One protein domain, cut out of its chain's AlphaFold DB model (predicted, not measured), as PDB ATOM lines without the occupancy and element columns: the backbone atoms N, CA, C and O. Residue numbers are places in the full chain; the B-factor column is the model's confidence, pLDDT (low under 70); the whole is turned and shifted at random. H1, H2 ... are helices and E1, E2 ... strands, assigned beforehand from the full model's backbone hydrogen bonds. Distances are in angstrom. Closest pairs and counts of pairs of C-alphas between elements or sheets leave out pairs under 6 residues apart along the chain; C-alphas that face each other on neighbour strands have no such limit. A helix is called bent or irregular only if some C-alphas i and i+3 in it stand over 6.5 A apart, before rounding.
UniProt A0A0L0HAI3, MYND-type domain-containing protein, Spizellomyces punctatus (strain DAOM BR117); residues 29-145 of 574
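Overview. This is residues 29 to 145 of the 574 residues of the protein "MYND-type domain-containing protein" of Spizellomyces punctatus (strain DAOM BR117) (UniProt A0A0L0HAI3). A twisted wall of five strands has two helices over one face, making two layers: H1 slants over the half with the long strands E3, E2 and E1, and H2 runs along the short strands E4 and E5. The printed part has 117 residues, with two named helices and five named strands in the order E1 E2 E3 H1 E4 H2 E5. The mixed sheet runs E3 E2 E1 E4 E5, and the class is mixed, helices and strands. The whole is compact, radius of gyration of the C-alphas 13.8 A, spanning 41 by 28 by 26 A.

Along the chain. Find C-alpha 33 at (157.077, 168.394, 230.588); from there E1, residues 33 to 43, runs 31.2 A. E2, residues 49 to 58, measures 27.7 A and E3, residues 66 to 73, 20.7 A. E4 is residues 104 to 107; E5, residues 141 to 144, ends at (166.053, 177.613, 231.979). H1, residues 79 to 91, measures 18.6 A; H2, residues 121 to 137, 25.1 A, is only just irregular, with C-alphas 122 and 125 6.8 A apart.

Arrangement. E1, E2 and E3 form a meander, each strand the antiparallel neighbour of the one before; look for N 37 and O 54, 3.0 A, and N 53 and O 70, 2.9 A. Parallel pairs follow: E1 with E4, N 34 and O 104 at 2.8 A, and E4 with E5, N 105 and O 141 at 2.8 A. E4, H2, E5 is a strand-helix-strand unit, two parallel neighbours joined through a helix; E3, H1, E4 is a split one, with E2 and E1 between its strands; both crossovers are right-handed. H1's height over the sheet is 9.3 A, its closest C-alphas to E3 being Ala 89 and Asn 68, 5.3 A; H2's height is 9.1 A, with Ala 131 and Ile 142 of E5 closest, 5.0 A. With residues 79 to 83 alone H1 touches H2, C-alphas of Leu 79 and Thr 126 closest at 5.5 A, a steep tilt of 48 degrees, the same way. Every O i to N i+4 pair is within hydrogen-bond range in H1, 11 of 13 in H2.

Size, cuts and confidence. The C-alphas farthest apart, Gly 31 and Asp 46, are 42.3 A apart. The printed part has no cut; the links H1 to E4 and E4 to H2 are long. Look for pLDDT under 70 at 23 residues, among them 58 to 64 and 109 to 115.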
ATOM      1  N   GLN A  29     145.614 171.276 227.705       85.88
ATOM      2  CA  GLN A  29     146.850 171.169 228.466       85.88
ATOM      3  C   GLN A  29     146.895 169.859 229.261       85.88
ATOM      4  O   GLN A  29     145.900 169.452 229.863       85.88
ATOM      5  N   ASN A  30     148.056 169.207 229.294       78.56
ATOM      6  CA  ASN A  30     148.319 168.048 230.143       78.56
ATOM      7  C   ASN A  30     149.540 168.291 231.049       78.56
ATOM      8  O   ASN A  30     150.304 169.234 230.857       78.56
ATOM      9  N   GLY A  31     149.745 167.426 232.044       72.50
ATOM     10  CA  GLY A  31     150.880 167.517 232.975       72.50
ATOM     11  C   GLY A  31     152.252 167.190 232.368       72.50
ATOM     12  O   GLY A  31     153.190 166.928 233.121       72.50
ATOM     13  N   ALA A  32     152.381 167.136 231.037       76.31
ATOM     14  CA  ALA A  32     153.639 166.792 230.390       76.31
ATOM     15  C   ALA A  32     154.659 167.923 230.536       76.31
ATOM     16  O   ALA A  32     154.337 169.116 230.472       76.31
ATOM     17  N   ARG A  33     155.916 167.517 230.697       83.81
ATOM     18  CA  ARG A  33     157.077 168.394 230.588       83.81
ATOM     19  C   ARG A  33     157.765 168.087 229.282       83.81
ATOM     20  O   ARG A  33     157.868 166.916 228.942       83.81
ATOM     21  N   TRP A  34     158.219 169.097 228.562       90.44
ATOM     22  CA  TRP A  34     158.971 168.957 227.320       90.44
ATOM     23  C   TRP A  34     160.356 169.573 227.466       90.44
ATOM     24  O   TRP A  34     160.602 170.346 228.385       90.44
ATOM     25  N   GLU A  35     161.247 169.229 226.554       88.94
ATOM     26  CA  GLU A  35     162.607 169.746 226.473       88.94
ATOM     27  C   GLU A  35     162.831 170.350 225.086       88.94
ATOM     28  O   GLU A  35     162.522 169.701 224.088       88.94
ATOM     29  N   LEU A  36     163.348 171.580 225.024       89.00
ATOM     30  CA  LEU A  36     163.710 172.291 223.797       89.00
ATOM     31  C   LEU A  36     165.228 172.507 223.757       89.00
ATOM     32  O   LEU A  36     165.807 173.078 224.680       89.00
ATOM     33  N   THR A  37     165.850 172.099 222.651       88.75
ATOM     34  CA  THR A  37     167.274 172.321 222.357       88.75
ATOM     35  C   THR A  37     167.436 172.990 220.992       88.75
ATOM     36  O   THR A  37     166.684 172.695 220.059       88.75
ATOM     37  N   VAL A  38     168.407 173.902 220.872       87.88
ATOM     38  CA  VAL A  38     168.792 174.556 219.613       87.88
ATOM     39  C   VAL A  38     170.309 174.473 219.463       87.88
ATOM     40  O   VAL A  38     171.053 175.025 220.275       87.88
ATOM     41  N   GLN A  39     170.768 173.802 218.408       87.50
ATOM     42  CA  GLN A  39     172.193 173.575 218.144       87.50
ATOM     43  C   GLN A  39     172.560 173.891 216.695       87.50
ATOM     44  O   GLN A  39     171.731 173.767 215.797       87.50
ATOM     45  N   GLN A  40     173.808 174.269 216.445       85.44
ATOM     46  CA  GLN A  40     174.355 174.373 215.097       85.44
ATOM     47  C   GLN A  40     174.724 172.965 214.598       85.44
ATOM     48  O   GLN A  40     175.642 172.339 215.107       85.44
ATOM     49  N   ALA A  41     173.976 172.434 213.629       73.88
ATOM     50  CA  ALA A  41     174.045 171.027 213.216       73.88
ATOM     51  C   ALA A  41     174.925 170.770 211.975       73.88
ATOM     52  O   ALA A  41     175.071 169.624 211.549       73.88
ATOM     53  N   GLY A  42     175.494 171.821 211.370       73.19
ATOM     54  CA  GLY A  42     176.381 171.712 210.209       73.19
ATOM     55  C   GLY A  42     176.322 172.922 209.277       73.19
ATOM     56  O   GLY A  42     175.927 174.018 209.683       73.19
ATOM     57  N   VAL A  43     176.715 172.714 208.018       68.12
ATOM     58  CA  VAL A  43     176.742 173.735 206.960       68.12
ATOM     59  C   VAL A  43     175.902 173.250 205.773       68.12
ATOM     60  O   VAL A  43     176.049 172.110 205.336       68.12
ATOM     61  N   ALA A  44     174.999 174.089 205.265       65.50
ATOM     62  CA  ALA A  44     174.179 173.802 204.092       65.50
ATOM     63  C   ALA A  44     175.030 173.745 202.810       65.50
ATOM     64  O   ALA A  44     176.175 174.198 202.777       65.50
ATOM     65  N   ASN A  45     174.448 173.233 201.719       66.44
ATOM     66  CA  ASN A  45     175.116 173.103 200.413       66.44
ATOM     67  C   ASN A  45     175.665 174.433 199.854       66.44
ATOM     68  O   ASN A  45     176.523 174.426 198.977       66.44
ATOM     69  N   ASP A  46     175.181 175.570 200.355       68.19
ATOM     70  CA  ASP A  46     175.609 176.925 200.002       68.19
ATOM     71  C   ASP A  46     176.615 177.532 201.001       68.19
ATOM     72  O   ASP A  46     176.846 178.739 201.003       68.19
ATOM     73  N   SER A  47     177.243 176.697 201.835       71.88
ATOM     74  CA  SER A  47     178.241 177.080 202.844       71.88
ATOM     75  C   SER A  47     177.716 177.940 204.009       71.88
ATOM     76  O   SER A  47     178.515 178.483 204.773       71.88
ATOM     77  N   ARG A  48     176.392 178.054 204.196       77.06
ATOM     78  CA  ARG A  48     175.792 178.755 205.348       77.06
ATOM     79  C   ARG A  48     175.581 177.821 206.550       77.06
ATOM     80  O   ARG A  48     175.239 176.658 206.342       77.06
ATOM     81  N   PRO A  49     175.738 178.289 207.803       81.50
ATOM     82  CA  PRO A  49     175.479 177.465 208.986       81.50
ATOM     83  C   PRO A  49     174.005 177.046 209.051       81.50
ATOM     84  O   PRO A  49     173.125 177.803 208.644       81.50
ATOM     85  N   VAL A  50     173.728 175.850 209.568       82.44
ATOM     86  CA  VAL A  50     172.367 175.336 209.777       82.44
ATOM     87  C   VAL A  50     172.135 175.116 211.262       82.44
ATOM     88  O   VAL A  50     172.901 174.409 211.917       82.44
ATOM     89  N   TYR A  51     171.054 175.684 211.779       87.12
ATOM     90  CA  TYR A  51     170.625 175.512 213.163       87.12
ATOM     91  C   TYR A  51     169.473 174.516 213.223       87.12
ATOM     92  O   TYR A  51     168.537 174.618 212.443       87.12
ATOM     93  N   LEU A  52     169.528 173.551 214.131       88.38
ATOM     94  CA  LEU A  52     168.490 172.550 214.342       88.38
ATOM     95  C   LEU A  52     167.827 172.797 215.697       88.38
ATOM     96  O   LEU A  52     168.488 172.697 216.731       88.38
ATOM     97  N   ALA A  53     166.527 173.088 215.686       90.00
ATOM     98  CA  ALA A  53     165.693 173.091 216.883       90.00
ATOM     99  C   ALA A  53     165.027 171.722 217.048       90.00
ATOM    100  O   ALA A  53     164.515 171.166 216.078       90.00
ATOM    101  N   THR A  54     165.014 171.178 218.264       90.06
ATOM    102  CA  THR A  54     164.354 169.901 218.583       90.06
ATOM    103  C   THR A  54     163.547 170.032 219.869       90.06
ATOM    104  O   THR A  54     164.076 170.496 220.877       90.06
ATOM    105  N   VAL A  55     162.287 169.583 219.850       88.62
ATOM    106  CA  VAL A  55     161.432 169.455 221.042       88.62
ATOM    107  C   VAL A  55     161.167 167.987 221.330       88.62
ATOM    108  O   VAL A  55     160.766 167.228 220.442       88.62
ATOM    109  N   ARG A  56     161.357 167.587 222.585       87.50
ATOM    110  CA  ARG A  56     161.137 166.224 223.076       87.50
ATOM    111  C   ARG A  56     160.163 166.216 224.244       87.50
ATOM    112  O   ARG A  56     160.100 167.177 225.002       87.50
ATOM    113  N   ALA A  57     159.434 165.121 224.430       81.62
ATOM    114  CA  ALA A  57     158.676 164.905 225.659       81.62
ATOM    115  C   ALA A  57     159.650 164.567 226.803       81.62
ATOM    116  O   ALA A  57     160.265 163.506 226.782       81.62
ATOM    117  N   ALA A  58     159.805 165.446 227.792       64.81
ATOM    118  CA  ALA A  58     160.648 165.215 228.960       64.81
ATOM    119  C   ALA A  58     159.981 164.184 229.883       64.81
ATOM    120  O   ALA A  58     158.981 164.456 230.554       64.81
ATOM    121  N   ALA A  59     160.547 162.982 229.912       49.19
ATOM    122  CA  ALA A  59     160.161 161.927 230.833       49.19
ATOM    123  C   ALA A  59     161.157 161.860 231.997       49.19
ATOM    124  O   ALA A  59     162.359 162.039 231.829       49.19
ATOM    125  N   THR A  60     160.671 161.516 233.187       38.59
ATOM    126  CA  THR A  60     161.498 161.105 234.336       38.59
ATOM    127  C   THR A  60     162.139 159.713 234.147       38.59
ATOM    128  O   THR A  60     162.558 159.110 235.128       38.59
ATOM    129  N   CYS A  61     162.212 159.206 232.906       33.69
ATOM    130  CA  CYS A  61     162.798 157.927 232.483       33.69
ATOM    131  C   CYS A  61     163.424 158.064 231.073       33.69
ATOM    132  O   CYS A  61     163.068 158.964 230.317       33.69
ATOM    133  N   SER A  62     164.342 157.159 230.725       43.72
ATOM    134  CA  SER A  62     165.392 157.231 229.689       43.72
ATOM    135  C   SER A  62     164.999 157.253 228.193       43.72
ATOM    136  O   SER A  62     165.866 157.021 227.358       43.72
ATOM    137  N   GLU A  63     163.766 157.595 227.810       48.44
ATOM    138  CA  GLU A  63     163.352 157.679 226.392       48.44
ATOM    139  C   GLU A  63     162.403 158.864 226.130       48.44
ATOM    140  O   GLU A  63     161.179 158.752 226.191       48.44
ATOM    141  N   ALA A  64     162.961 160.034 225.819       61.06
ATOM    142  CA  ALA A  64     162.182 161.222 225.467       61.06
ATOM    143  C   ALA A  64     161.826 161.233 223.962       61.06
ATOM    144  O   ALA A  64     162.685 161.507 223.113       61.06
ATOM    145  N   ALA A  65     160.563 160.943 223.618       74.56
ATOM    146  CA  ALA A  65     160.070 160.944 222.234       74.56
ATOM    147  C   ALA A  65     160.254 162.319 221.562       74.56
ATOM    148  O   ALA A  65     159.889 163.343 222.144       74.56
ATOM    149  N   VAL A  66     160.784 162.350 220.330       81.06
ATOM    150  CA  VAL A  66     160.889 163.588 219.537       81.06
ATOM    151  C   VAL A  66     159.495 163.997 219.076       81.06
ATOM    152  O   VAL A  66     158.837 163.270 218.334       81.06
ATOM    153  N   LEU A  67     159.054 165.165 219.527       83.81
ATOM    154  CA  LEU A  67     157.748 165.721 219.192       83.81
ATOM    155  C   LEU A  67     157.820 166.549 217.913       83.81
ATOM    156  O   LEU A  67     156.925 166.459 217.079       83.81
ATOM    157  N   ASN A  68     158.897 167.316 217.740       86.31
ATOM    158  CA  ASN A  68     159.139 168.112 216.542       86.31
ATOM    159  C   ASN A  68     160.643 168.398 216.367       86.31
ATOM    160  O   ASN A  68     161.373 168.471 217.358       86.31
ATOM    161  N   PHE A  69     161.101 168.589 215.130       89.81
ATOM    162  CA  PHE A  69     162.419 169.150 214.823       89.81
ATOM    163  C   PHE A  69     162.350 170.016 213.561       89.81
ATOM    164  O   PHE A  69     161.573 169.728 212.653       89.81
ATOM    165  N   GLU A  70     163.150 171.078 213.501       87.62
ATOM    166  CA  GLU A  70     163.184 171.990 212.354       87.62
ATOM    167  C   GLU A  70     164.582 172.580 212.149       87.62
ATOM    168  O   GLU A  70     165.272 172.926 213.110       87.62
ATOM    169  N   SER A  71     165.005 172.673 210.887       87.94
ATOM    170  CA  SER A  71     166.295 173.242 210.488       87.94
ATOM    171  C   SER A  71     166.141 174.664 209.941       87.94
ATOM    172  O   SER A  71     165.344 174.885 209.031       87.94
ATOM    173  N   PHE A  72     166.976 175.590 210.412       86.56
ATOM    174  CA  PHE A  72     167.014 177.005 210.040       86.56
ATOM    175  C   PHE A  72     168.359 177.329 209.368       86.56
ATOM    176  O   PHE A  72     169.393 177.364 210.044       86.56
ATOM    177  N   PRO A  73     168.396 177.512 208.037       83.25
ATOM    178  CA  PRO A  73     169.631 177.815 207.323       83.25
ATOM    179  C   PRO A  73     169.988 179.307 207.405       83.25
ATOM    180  O   PRO A  73     169.158 180.183 207.174       83.25
ATOM    181  N   GLY A  74     171.262 179.603 207.647       82.12
ATOM    182  CA  GLY A  74     171.861 180.934 207.530       82.12
ATOM    183  C   GLY A  74     171.882 181.779 208.800       82.12
ATOM    184  O   GLY A  74     172.845 182.518 208.984       82.12
ATOM    185  N   ALA A  75     170.883 181.668 209.673       85.38
ATOM    186  CA  ALA A  75     170.832 182.411 210.931       85.38
ATOM    187  C   ALA A  75     170.110 181.609 212.029       85.38
ATOM    188  O   ALA A  75     169.279 180.756 211.702       85.38
ATOM    189  N   PRO A  76     170.403 181.877 213.317       87.06
ATOM    190  CA  PRO A  76     169.617 181.360 214.431       87.06
ATOM    191  C   PRO A  76     168.116 181.632 214.271       87.06
ATOM    192  O   PRO A  76     167.759 182.698 213.761       87.06
ATOM    193  N   PRO A  77     167.234 180.727 214.736       90.38
ATOM    194  CA  PRO A  77     165.795 180.925 214.612       90.38
ATOM    195  C   PRO A  77     165.335 182.156 215.398       90.38
ATOM    196  O   PRO A  77     165.749 182.377 216.539       90.38
ATOM    197  N   SER A  78     164.468 182.963 214.790       91.44
ATOM    198  CA  SER A  78     163.876 184.131 215.438       91.44
ATOM    199  C   SER A  78     162.845 183.739 216.508       91.44
ATOM    200  O   SER A  78     162.478 182.573 216.668       91.44
ATOM    201  N   LEU A  79     162.339 184.734 217.243       89.38
ATOM    202  CA  LEU A  79     161.242 184.544 218.196       89.38
ATOM    203  C   LEU A  79     160.010 183.915 217.529       89.38
ATOM    204  O   LEU A  79     159.416 182.991 218.082       89.38
ATOM    205  N   ASP A  80     159.624 184.422 216.358       89.56
ATOM    206  CA  ASP A  80     158.434 183.942 215.654       89.56
ATOM    207  C   ASP A  80     158.652 182.541 215.072       89.56
ATOM    208  O   ASP A  80     157.730 181.726 215.112       89.56
ATOM    209  N   ASP A  81     159.882 182.222 214.654       91.44
ATOM    210  CA  ASP A  81     160.259 180.876 214.212       91.44
ATOM    211  C   ASP A  81     160.112 179.852 215.343       91.44
ATOM    212  O   ASP A  81     159.438 178.834 215.178       91.44
ATOM    213  N   LEU A  82     160.690 180.129 216.518       92.06
ATOM    214  CA  LEU A  82     160.593 179.231 217.673       92.06
ATOM    215  C   LEU A  82     159.162 179.119 218.209       92.06
ATOM    216  O   LEU A  82     158.751 178.046 218.655       92.06
ATOM    217  N   TYR A  83     158.396 180.209 218.162       93.12
ATOM    218  CA  TYR A  83     157.001 180.204 218.590       93.12
ATOM    219  C   TYR A  83     156.131 179.350 217.661       93.12
ATOM    220  O   TYR A  83     155.404 178.474 218.133       93.12
ATOM    221  N   ALA A  84     156.253 179.527 216.342       90.56
ATOM    222  CA  ALA A  84     155.554 178.699 215.362       90.56
ATOM    223  C   ALA A  84     155.977 177.223 215.455       90.56
ATOM    224  O   ALA A  84     155.133 176.325 215.396       90.56
ATOM    225  N   PHE A  85     157.268 176.966 215.669       93.19
ATOM    226  CA  PHE A  85     157.815 175.628 215.881       93.19
ATOM    227  C   PHE A  85     157.204 174.921 217.107       93.19
ATOM    228  O   PHE A  85     156.836 173.743 217.024       93.19
ATOM    229  N   LEU A  86     157.033 175.640 218.223       92.19
ATOM    230  CA  LEU A  86     156.392 175.116 219.433       92.19
ATOM    231  C   LEU A  86     154.890 174.864 219.225       92.19
ATOM    232  O   LEU A  86     154.393 173.803 219.603       92.19
ATOM    233  N   CYS A  87     154.175 175.788 218.575       93.38
ATOM    234  CA  CYS A  87     152.759 175.611 218.229       93.38
ATOM    235  C   CYS A  87     152.537 174.370 217.354       93.38
ATOM    236  O   CYS A  87     151.602 173.602 217.587       93.38
ATOM    237  N   ARG A  88     153.434 174.112 216.395       92.31
ATOM    238  CA  ARG A  88     153.405 172.882 215.592       92.31
ATOM    239  C   ARG A  88     153.602 171.628 216.427       92.31
ATOM    240  O   ARG A  88     152.873 170.667 216.219       92.31
ATOM    241  N   ALA A  89     154.538 171.633 217.375       91.81
ATOM    242  CA  ALA A  89     154.750 170.484 218.257       91.81
ATOM    243  C   ALA A  89     153.498 170.159 219.098       91.81
ATOM    244  O   ALA A  89     153.227 168.991 219.365       91.81
ATOM    245  N   ILE A  90     152.718 171.182 219.473       91.56
ATOM    246  CA  ILE A  90     151.448 171.050 220.206       91.56
ATOM    247  C   ILE A  90     150.346 170.452 219.331       91.56
ATOM    248  O   ILE A  90     149.646 169.542 219.775       91.56
ATOM    249  N   CYS A  91     150.181 170.956 218.109       89.06
ATOM    250  CA  CYS A  91     149.060 170.584 217.244       89.06
ATOM    251  C   CYS A  91     149.324 169.323 216.407       89.06
ATOM    252  O   CYS A  91     148.398 168.550 216.166       89.06
ATOM    253  N   PHE A  92     150.567 169.110 215.970       86.44
ATOM    254  CA  PHE A  92     150.950 168.098 214.979       86.44
ATOM    255  C   PHE A  92     152.262 167.375 215.367       86.44
ATOM    256  O   PHE A  92     153.266 167.484 214.658       86.44
ATOM    257  N   PRO A  93     152.306 166.642 216.497       85.00
ATOM    258  CA  PRO A  93     153.521 165.952 216.934       85.00
ATOM    259  C   PRO A  93     153.891 164.778 216.009       85.00
ATOM    260  O   PRO A  93     153.051 163.954 215.644       85.00
ATOM    261  N   MET A  94     155.180 164.634 215.686       73.31
ATOM    262  CA  MET A  94     155.672 163.572 214.791       73.31
ATOM    263  C   MET A  94     155.631 162.164 215.407       73.31
ATOM    264  O   MET A  94     155.650 161.168 214.685       73.31
ATOM    265  N   SER A  95     155.553 162.052 216.733       63.44
ATOM    266  CA  SER A  95     155.629 160.793 217.490       63.44
ATOM    267  C   SER A  95     154.374 159.904 217.397       63.44
ATOM    268  O   SER A  95     154.250 158.946 218.160       63.44
ATOM    269  N   ARG A  96     153.426 160.203 216.492       59.69
ATOM    270  CA  ARG A  96     152.067 159.612 216.434       59.69
ATOM    271  C   ARG A  96     151.267 159.755 217.741       59.69
ATOM    272  O   ARG A  96     150.252 159.083 217.915       59.69
ATOM    273  N   GLN A  97     151.721 160.602 218.664       64.12
ATOM    274  CA  GLN A  97     150.989 160.948 219.878       64.12
ATOM    275  C   GLN A  97     149.858 161.931 219.551       64.12
ATOM    276  O   GLN A  97     149.872 162.592 218.515       64.12
ATOM    277  N   ASN A  98     148.863 162.029 220.431       74.12
ATOM    278  CA  ASN A  98     147.788 163.007 220.265       74.12
ATOM    279  C   ASN A  98     148.300 164.427 220.542       74.12
ATOM    280  O   ASN A  98     149.161 164.615 221.403       74.12
ATOM    281  N   ALA A  99     147.722 165.414 219.851       81.88
ATOM    282  CA  ALA A  99     147.957 166.830 220.113       81.88
ATOM    283  C   ALA A  99     147.727 167.146 221.597       81.88
ATOM    284  O   ALA A  99     146.666 166.841 222.152       81.88
ATOM    285  N   ALA A 100     148.729 167.731 222.245       84.88
ATOM    286  CA  ALA A 100     148.681 168.052 223.661       84.88
ATOM    287  C   ALA A 100     149.572 169.250 223.966       84.88
ATOM    288  O   ALA A 100     150.698 169.340 223.477       84.88
ATOM    289  N   ARG A 101     149.075 170.156 224.809       91.69
ATOM    290  CA  ARG A 101     149.835 171.320 225.256       91.69
ATOM    291  C   ARG A 101     150.560 171.000 226.570       91.69
ATOM    292  O   ARG A 101     149.900 170.551 227.508       91.69
ATOM    293  N   PRO A 102     151.886 171.201 226.677       91.19
ATOM    294  CA  PRO A 102     152.621 170.894 227.902       91.19
ATOM    295  C   PRO A 102     152.339 171.932 228.993       91.19
ATOM    296  O   PRO A 102     151.929 173.059 228.714       91.19
ATOM    297  N   GLN A 103     152.623 171.583 230.246       86.56
ATOM    298  CA  GLN A 103     152.678 172.569 231.331       86.56
ATOM    299  C   GLN A 103     154.017 173.302 231.366       86.56
ATOM    300  O   GLN A 103     154.067 174.497 231.660       86.56
ATOM    301  N   VAL A 104     155.105 172.584 231.075       87.25
ATOM    302  CA  VAL A 104     156.466 173.112 231.185       87.25
ATOM    303  C   VAL A 104     157.292 172.709 229.973       87.25
ATOM    304  O   VAL A 104     157.289 171.540 229.597       87.25
ATOM    305  N   VAL A 105     158.041 173.651 229.407       90.31
ATOM    306  CA  VAL A 105     159.115 173.388 228.442       90.31
ATOM    307  C   VAL A 105     160.431 173.807 229.085       90.31
ATOM    308  O   VAL A 105     160.614 174.961 229.458       90.31
ATOM    309  N   GLN A 106     161.350 172.870 229.246       88.94
ATOM    310  CA  GLN A 106     162.686 173.135 229.748       88.94
ATOM    311  C   GLN A 106     163.624 173.441 228.581       88.94
ATOM    312  O   GLN A 106     163.678 172.681 227.618       88.94
ATOM    313  N   ILE A 107     164.359 174.548 228.670       85.75
ATOM    314  CA  ILE A 107     165.500 174.816 227.798       85.75
ATOM    315  C   ILE A 107     166.713 174.141 228.423       85.75
ATOM    316  O   ILE A 107     167.162 174.554 229.496       85.75
ATOM    317  N   SER A 108     167.223 173.114 227.756       73.62
ATOM    318  CA  SER A 108     168.431 172.418 228.194       73.62
ATOM    319  C   SER A 108     169.659 172.969 227.477       73.62
ATOM    320  O   SER A 108     169.580 173.391 226.318       73.62
ATOM    321  N   SER A 109     170.769 172.999 228.213       64.19
ATOM    322  CA  SER A 109     172.107 173.349 227.755       64.19
ATOM    323  C   SER A 109     173.072 172.215 228.120       64.19
ATOM    324  O   SER A 109     173.520 172.060 229.257       64.19
ATOM    325  N   HIS A 110     173.430 171.386 227.153       54.75
ATOM    326  CA  HIS A 110     174.505 170.419 227.315       54.75
ATOM    327  C   HIS A 110     175.859 171.144 227.385       54.75
ATOM    328  O   HIS A 110     176.501 171.449 226.387       54.75
ATOM    329  N   SER A 111     176.312 171.381 228.619       46.88
ATOM    330  CA  SER A 111     177.493 172.169 229.030       46.88
ATOM    331  C   SER A 111     178.878 171.885 228.398       46.88
ATOM    332  O   SER A 111     179.872 172.324 228.963       46.88
ATOM    333  N   ASN A 112     179.011 171.216 227.250       49.31
ATOM    334  CA  ASN A 112     180.302 170.889 226.630       49.31
ATOM    335  C   ASN A 112     180.322 170.909 225.086       49.31
ATOM    336  O   ASN A 112     181.157 170.232 224.488       49.31
ATOM    337  N   THR A 113     179.457 171.670 224.408       53.97
ATOM    338  CA  THR A 113     179.552 171.823 222.942       53.97
ATOM    339  C   THR A 113     179.600 173.296 222.530       53.97
ATOM    340  O   THR A 113     178.755 174.090 222.934       53.97
ATOM    341  N   GLU A 114     180.599 173.690 221.730       58.19
ATOM    342  CA  GLU A 114     180.717 175.063 221.188       58.19
ATOM    343  C   GLU A 114     179.558 175.415 220.227       58.19
ATOM    344  O   GLU A 114     179.289 176.591 219.956       58.19
ATOM    345  N   ASP A 115     178.838 174.395 219.758       65.81
ATOM    346  CA  ASP A 115     177.770 174.472 218.765       65.81
ATOM    347  C   ASP A 115     176.367 174.677 219.364       65.81
ATOM    348  O   ASP A 115     175.437 175.042 218.638       65.81
ATOM    349  N   GLU A 116     176.179 174.496 220.675       75.75
ATOM    350  CA  GLU A 116     174.868 174.672 221.301       75.75
ATOM    351  C   GLU A 116     174.529 176.149 221.498       75.75
ATOM    352  O   GLU A 116     175.231 176.912 222.166       75.75
ATOM    353  N   LEU A 117     173.424 176.574 220.885       78.38
ATOM    354  CA  LEU A 117     173.016 177.971 220.871       78.38
ATOM    355  C   LEU A 117     172.178 178.341 222.098       78.38
ATOM    356  O   LEU A 117     172.227 179.490 222.536       78.38
ATOM    357  N   SER A 118     171.455 177.371 222.675       74.88
ATOM    358  CA  SER A 118     170.574 177.548 223.839       74.88
ATOM    359  C   SER A 118     171.263 178.183 225.051       74.88
ATOM    360  O   SER A 118     170.597 178.830 225.851       74.88
ATOM    361  N   GLY A 119     172.583 178.006 225.196       68.62
ATOM    362  CA  GLY A 119     173.388 178.563 226.289       68.62
ATOM    363  C   GLY A 119     174.094 179.889 225.972       68.62
ATOM    364  O   GLY A 119     174.635 180.518 226.881       68.62
ATOM    365  N   LYS A 120     174.100 180.356 224.714       77.50
ATOM    366  CA  LYS A 120     174.863 181.550 224.298       77.50
ATOM    367  C   LYS A 120     174.137 182.838 224.683       77.50
ATOM    368  O   LYS A 120     172.959 183.005 224.378       77.50
ATOM    369  N   ALA A 121     174.856 183.784 225.294       74.56
ATOM    370  CA  ALA A 121     174.298 185.046 225.800       74.56
ATOM    371  C   ALA A 121     173.519 185.846 224.738       74.56
ATOM    372  O   ALA A 121     172.483 186.429 225.042       74.56
ATOM    373  N   GLU A 122     173.981 185.819 223.488       73.69
ATOM    374  CA  GLU A 122     173.364 186.514 222.350       73.69
ATOM    375  C   GLU A 122     171.987 185.943 221.961       73.69
ATOM    376  O   GLU A 122     171.165 186.655 221.392       73.69
ATOM    377  N   PHE A 123     171.710 184.678 222.296       82.44
ATOM    378  CA  PHE A 123     170.450 183.997 221.980       82.44
ATOM    379  C   PHE A 123     169.467 183.944 223.165       82.44
ATOM    380  O   PHE A 123     168.269 183.723 222.977       82.44
ATOM    381  N   GLN A 124     169.944 184.217 224.385       80.12
ATOM    382  CA  GLN A 124     169.125 184.208 225.603       80.12
ATOM    383  C   GLN A 124     167.951 185.192 225.543       80.12
ATOM    384  O   GLN A 124     166.859 184.871 226.008       80.12
ATOM    385  N   SER A 125     168.132 186.370 224.938       79.38
ATOM    386  CA  SER A 125     167.050 187.354 224.804       79.38
ATOM    387  C   SER A 125     165.879 186.803 223.986       79.38
ATOM    388  O   SER A 125     164.729 186.950 224.392       79.38
ATOM    389  N   THR A 126     166.154 186.097 222.884       84.75
ATOM    390  CA  THR A 126     165.126 185.446 222.056       84.75
ATOM    391  C   THR A 126     164.347 184.398 222.854       84.75
ATOM    392  O   THR A 126     163.116 184.371 222.799       84.75
ATOM    393  N   LEU A 127     165.039 183.581 223.654       86.75
ATOM    394  CA  LEU A 127     164.409 182.573 224.510       86.75
ATOM    395  C   LEU A 127     163.584 183.192 225.651       86.75
ATOM    396  O   LEU A 127     162.526 182.669 225.998       86.75
ATOM    397  N   GLN A 128     164.014 184.326 226.209       83.31
ATOM    398  CA  GLN A 128     163.247 185.065 227.221       83.31
ATOM    399  C   GLN A 128     161.948 185.644 226.648       83.31
ATOM    400  O   GLN A 128     160.890 185.513 227.268       83.31
ATOM    401  N   TYR A 129     161.991 186.229 225.446       84.62
ATOM    402  CA  TYR A 129     160.777 186.691 224.769       84.62
ATOM    403  C   TYR A 129     159.847 185.527 224.406       84.62
ATOM    404  O   TYR A 129     158.628 185.652 224.545       84.62
ATOM    405  N   LEU A 130     160.405 184.374 224.016       90.75
ATOM    406  CA  LEU A 130     159.630 183.156 223.780       90.75
ATOM    407  C   LEU A 130     158.925 182.696 225.061       90.75
ATOM    408  O   LEU A 130     157.736 182.391 225.018       90.75
ATOM    409  N   ALA A 131     159.620 182.703 226.203       88.81
ATOM    410  CA  ALA A 131     159.049 182.353 227.503       88.81
ATOM    411  C   ALA A 131     157.877 183.267 227.888       88.81
ATOM    412  O   ALA A 131     156.844 182.787 228.358       88.81
ATOM    413  N   GLN A 132     158.006 184.576 227.650       83.81
ATOM    414  CA  GLN A 132     156.931 185.535 227.893       83.81
ATOM    415  C   GLN A 132     155.717 185.264 226.993       83.81
ATOM    416  O   GLN A 132     154.599 185.164 227.502       83.81
ATOM    417  N   LYS A 133     155.942 185.102 225.683       89.62
ATOM    418  CA  LYS A 133     154.888 184.887 224.677       89.62
ATOM    419  C   LYS A 133     154.164 183.551 224.880       89.62
ATOM    420  O   LYS A 133     152.935 183.513 224.903       89.62
ATOM    421  N   ALA A 134     154.902 182.465 225.122       90.94
ATOM    422  CA  ALA A 134     154.337 181.143 225.404       90.94
ATOM    423  C   ALA A 134     153.517 181.124 226.704       90.94
ATOM    424  O   ALA A 134     152.461 180.496 226.761       90.94
ATOM    425  N   ARG A 135     153.946 181.864 227.734       90.88
ATOM    426  CA  ARG A 135     153.189 181.982 228.984       90.88
ATOM    427  C   ARG A 135     151.883 182.752 228.804       90.88
ATOM    428  O   ARG A 135     150.882 182.353 229.392       90.88
ATOM    429  N   SER A 136     151.883 183.844 228.036       87.50
ATOM    430  CA  SER A 136     150.689 184.677 227.842       87.50
ATOM    431  C   SER A 136     149.681 184.091 226.858       87.50
ATOM    432  O   SER A 136     148.485 184.262 227.060       87.50
ATOM    433  N   GLU A 137     150.149 183.435 225.794       91.38
ATOM    434  CA  GLU A 137     149.282 182.986 224.692       91.38
ATOM    435  C   GLU A 137     148.975 181.483 224.723       91.38
ATOM    436  O   GLU A 137     147.924 181.066 224.238       91.38
ATOM    437  N   LEU A 138     149.864 180.664 225.299       90.19
ATOM    438  CA  LEU A 138     149.722 179.204 225.351       90.19
ATOM    439  C   LEU A 138     149.589 178.665 226.783       90.19
ATOM    440  O   LEU A 138     149.402 177.467 226.960       90.19
ATOM    441  N   GLU A 139     149.706 179.503 227.816       90.56
ATOM    442  CA  GLU A 139     149.737 179.067 229.224       90.56
ATOM    443  C   GLU A 139     150.848 178.030 229.515       90.56
ATOM    444  O   GLU A 139     150.730 177.207 230.424       90.56
ATOM    445  N   VAL A 140     151.941 178.059 228.742       91.56
ATOM    446  CA  VAL A 140     153.095 177.156 228.886       91.56
ATOM    447  C   VAL A 140     154.220 177.875 229.627       91.56
ATOM    448  O   VAL A 140     154.647 178.954 229.217       91.56
ATOM    449  N   ALA A 141     154.738 177.279 230.701       89.94
ATOM    450  CA  ALA A 141     155.899 177.816 231.406       89.94
ATOM    451  C   ALA A 141     157.204 177.348 230.745       89.94
ATOM    452  O   ALA A 141     157.441 176.146 230.640       89.94
ATOM    453  N   ILE A 142     158.075 178.275 230.339       89.38
ATOM    454  CA  ILE A 142     159.428 177.939 229.873       89.38
ATOM    455  C   ILE A 142     160.424 178.158 231.014       89.38
ATOM    456  O   ILE A 142     160.423 179.228 231.622       89.38
ATOM    457  N   ILE A 143     161.245 177.147 231.316       84.50
ATOM    458  CA  ILE A 143     162.258 177.186 232.384       84.50
ATOM    459  C   ILE A 143     163.665 177.004 231.810       84.50
ATOM    460  O   ILE A 143     163.857 176.217 230.886       84.50
ATOM    461  N   PHE A 144     164.646 177.705 232.376       79.50
ATOM    462  CA  PHE A 144     166.053 177.613 231.979       79.50
ATOM    463  C   PHE A 144     166.823 176.714 232.954       79.50
ATOM    464  O   PHE A 144     166.584 176.758 234.166       79.50
ATOM    465  N   GLU A 145     167.755 175.896 232.453       62.47
ATOM    466  CA  GLU A 145     168.648 175.114 233.314       62.47
ATOM    467  C   GLU A 145     169.388 176.013 234.319       62.47
ATOM    468  O   GLU A 145     170.068 176.971 233.957       62.47
TER     469      GLU A 145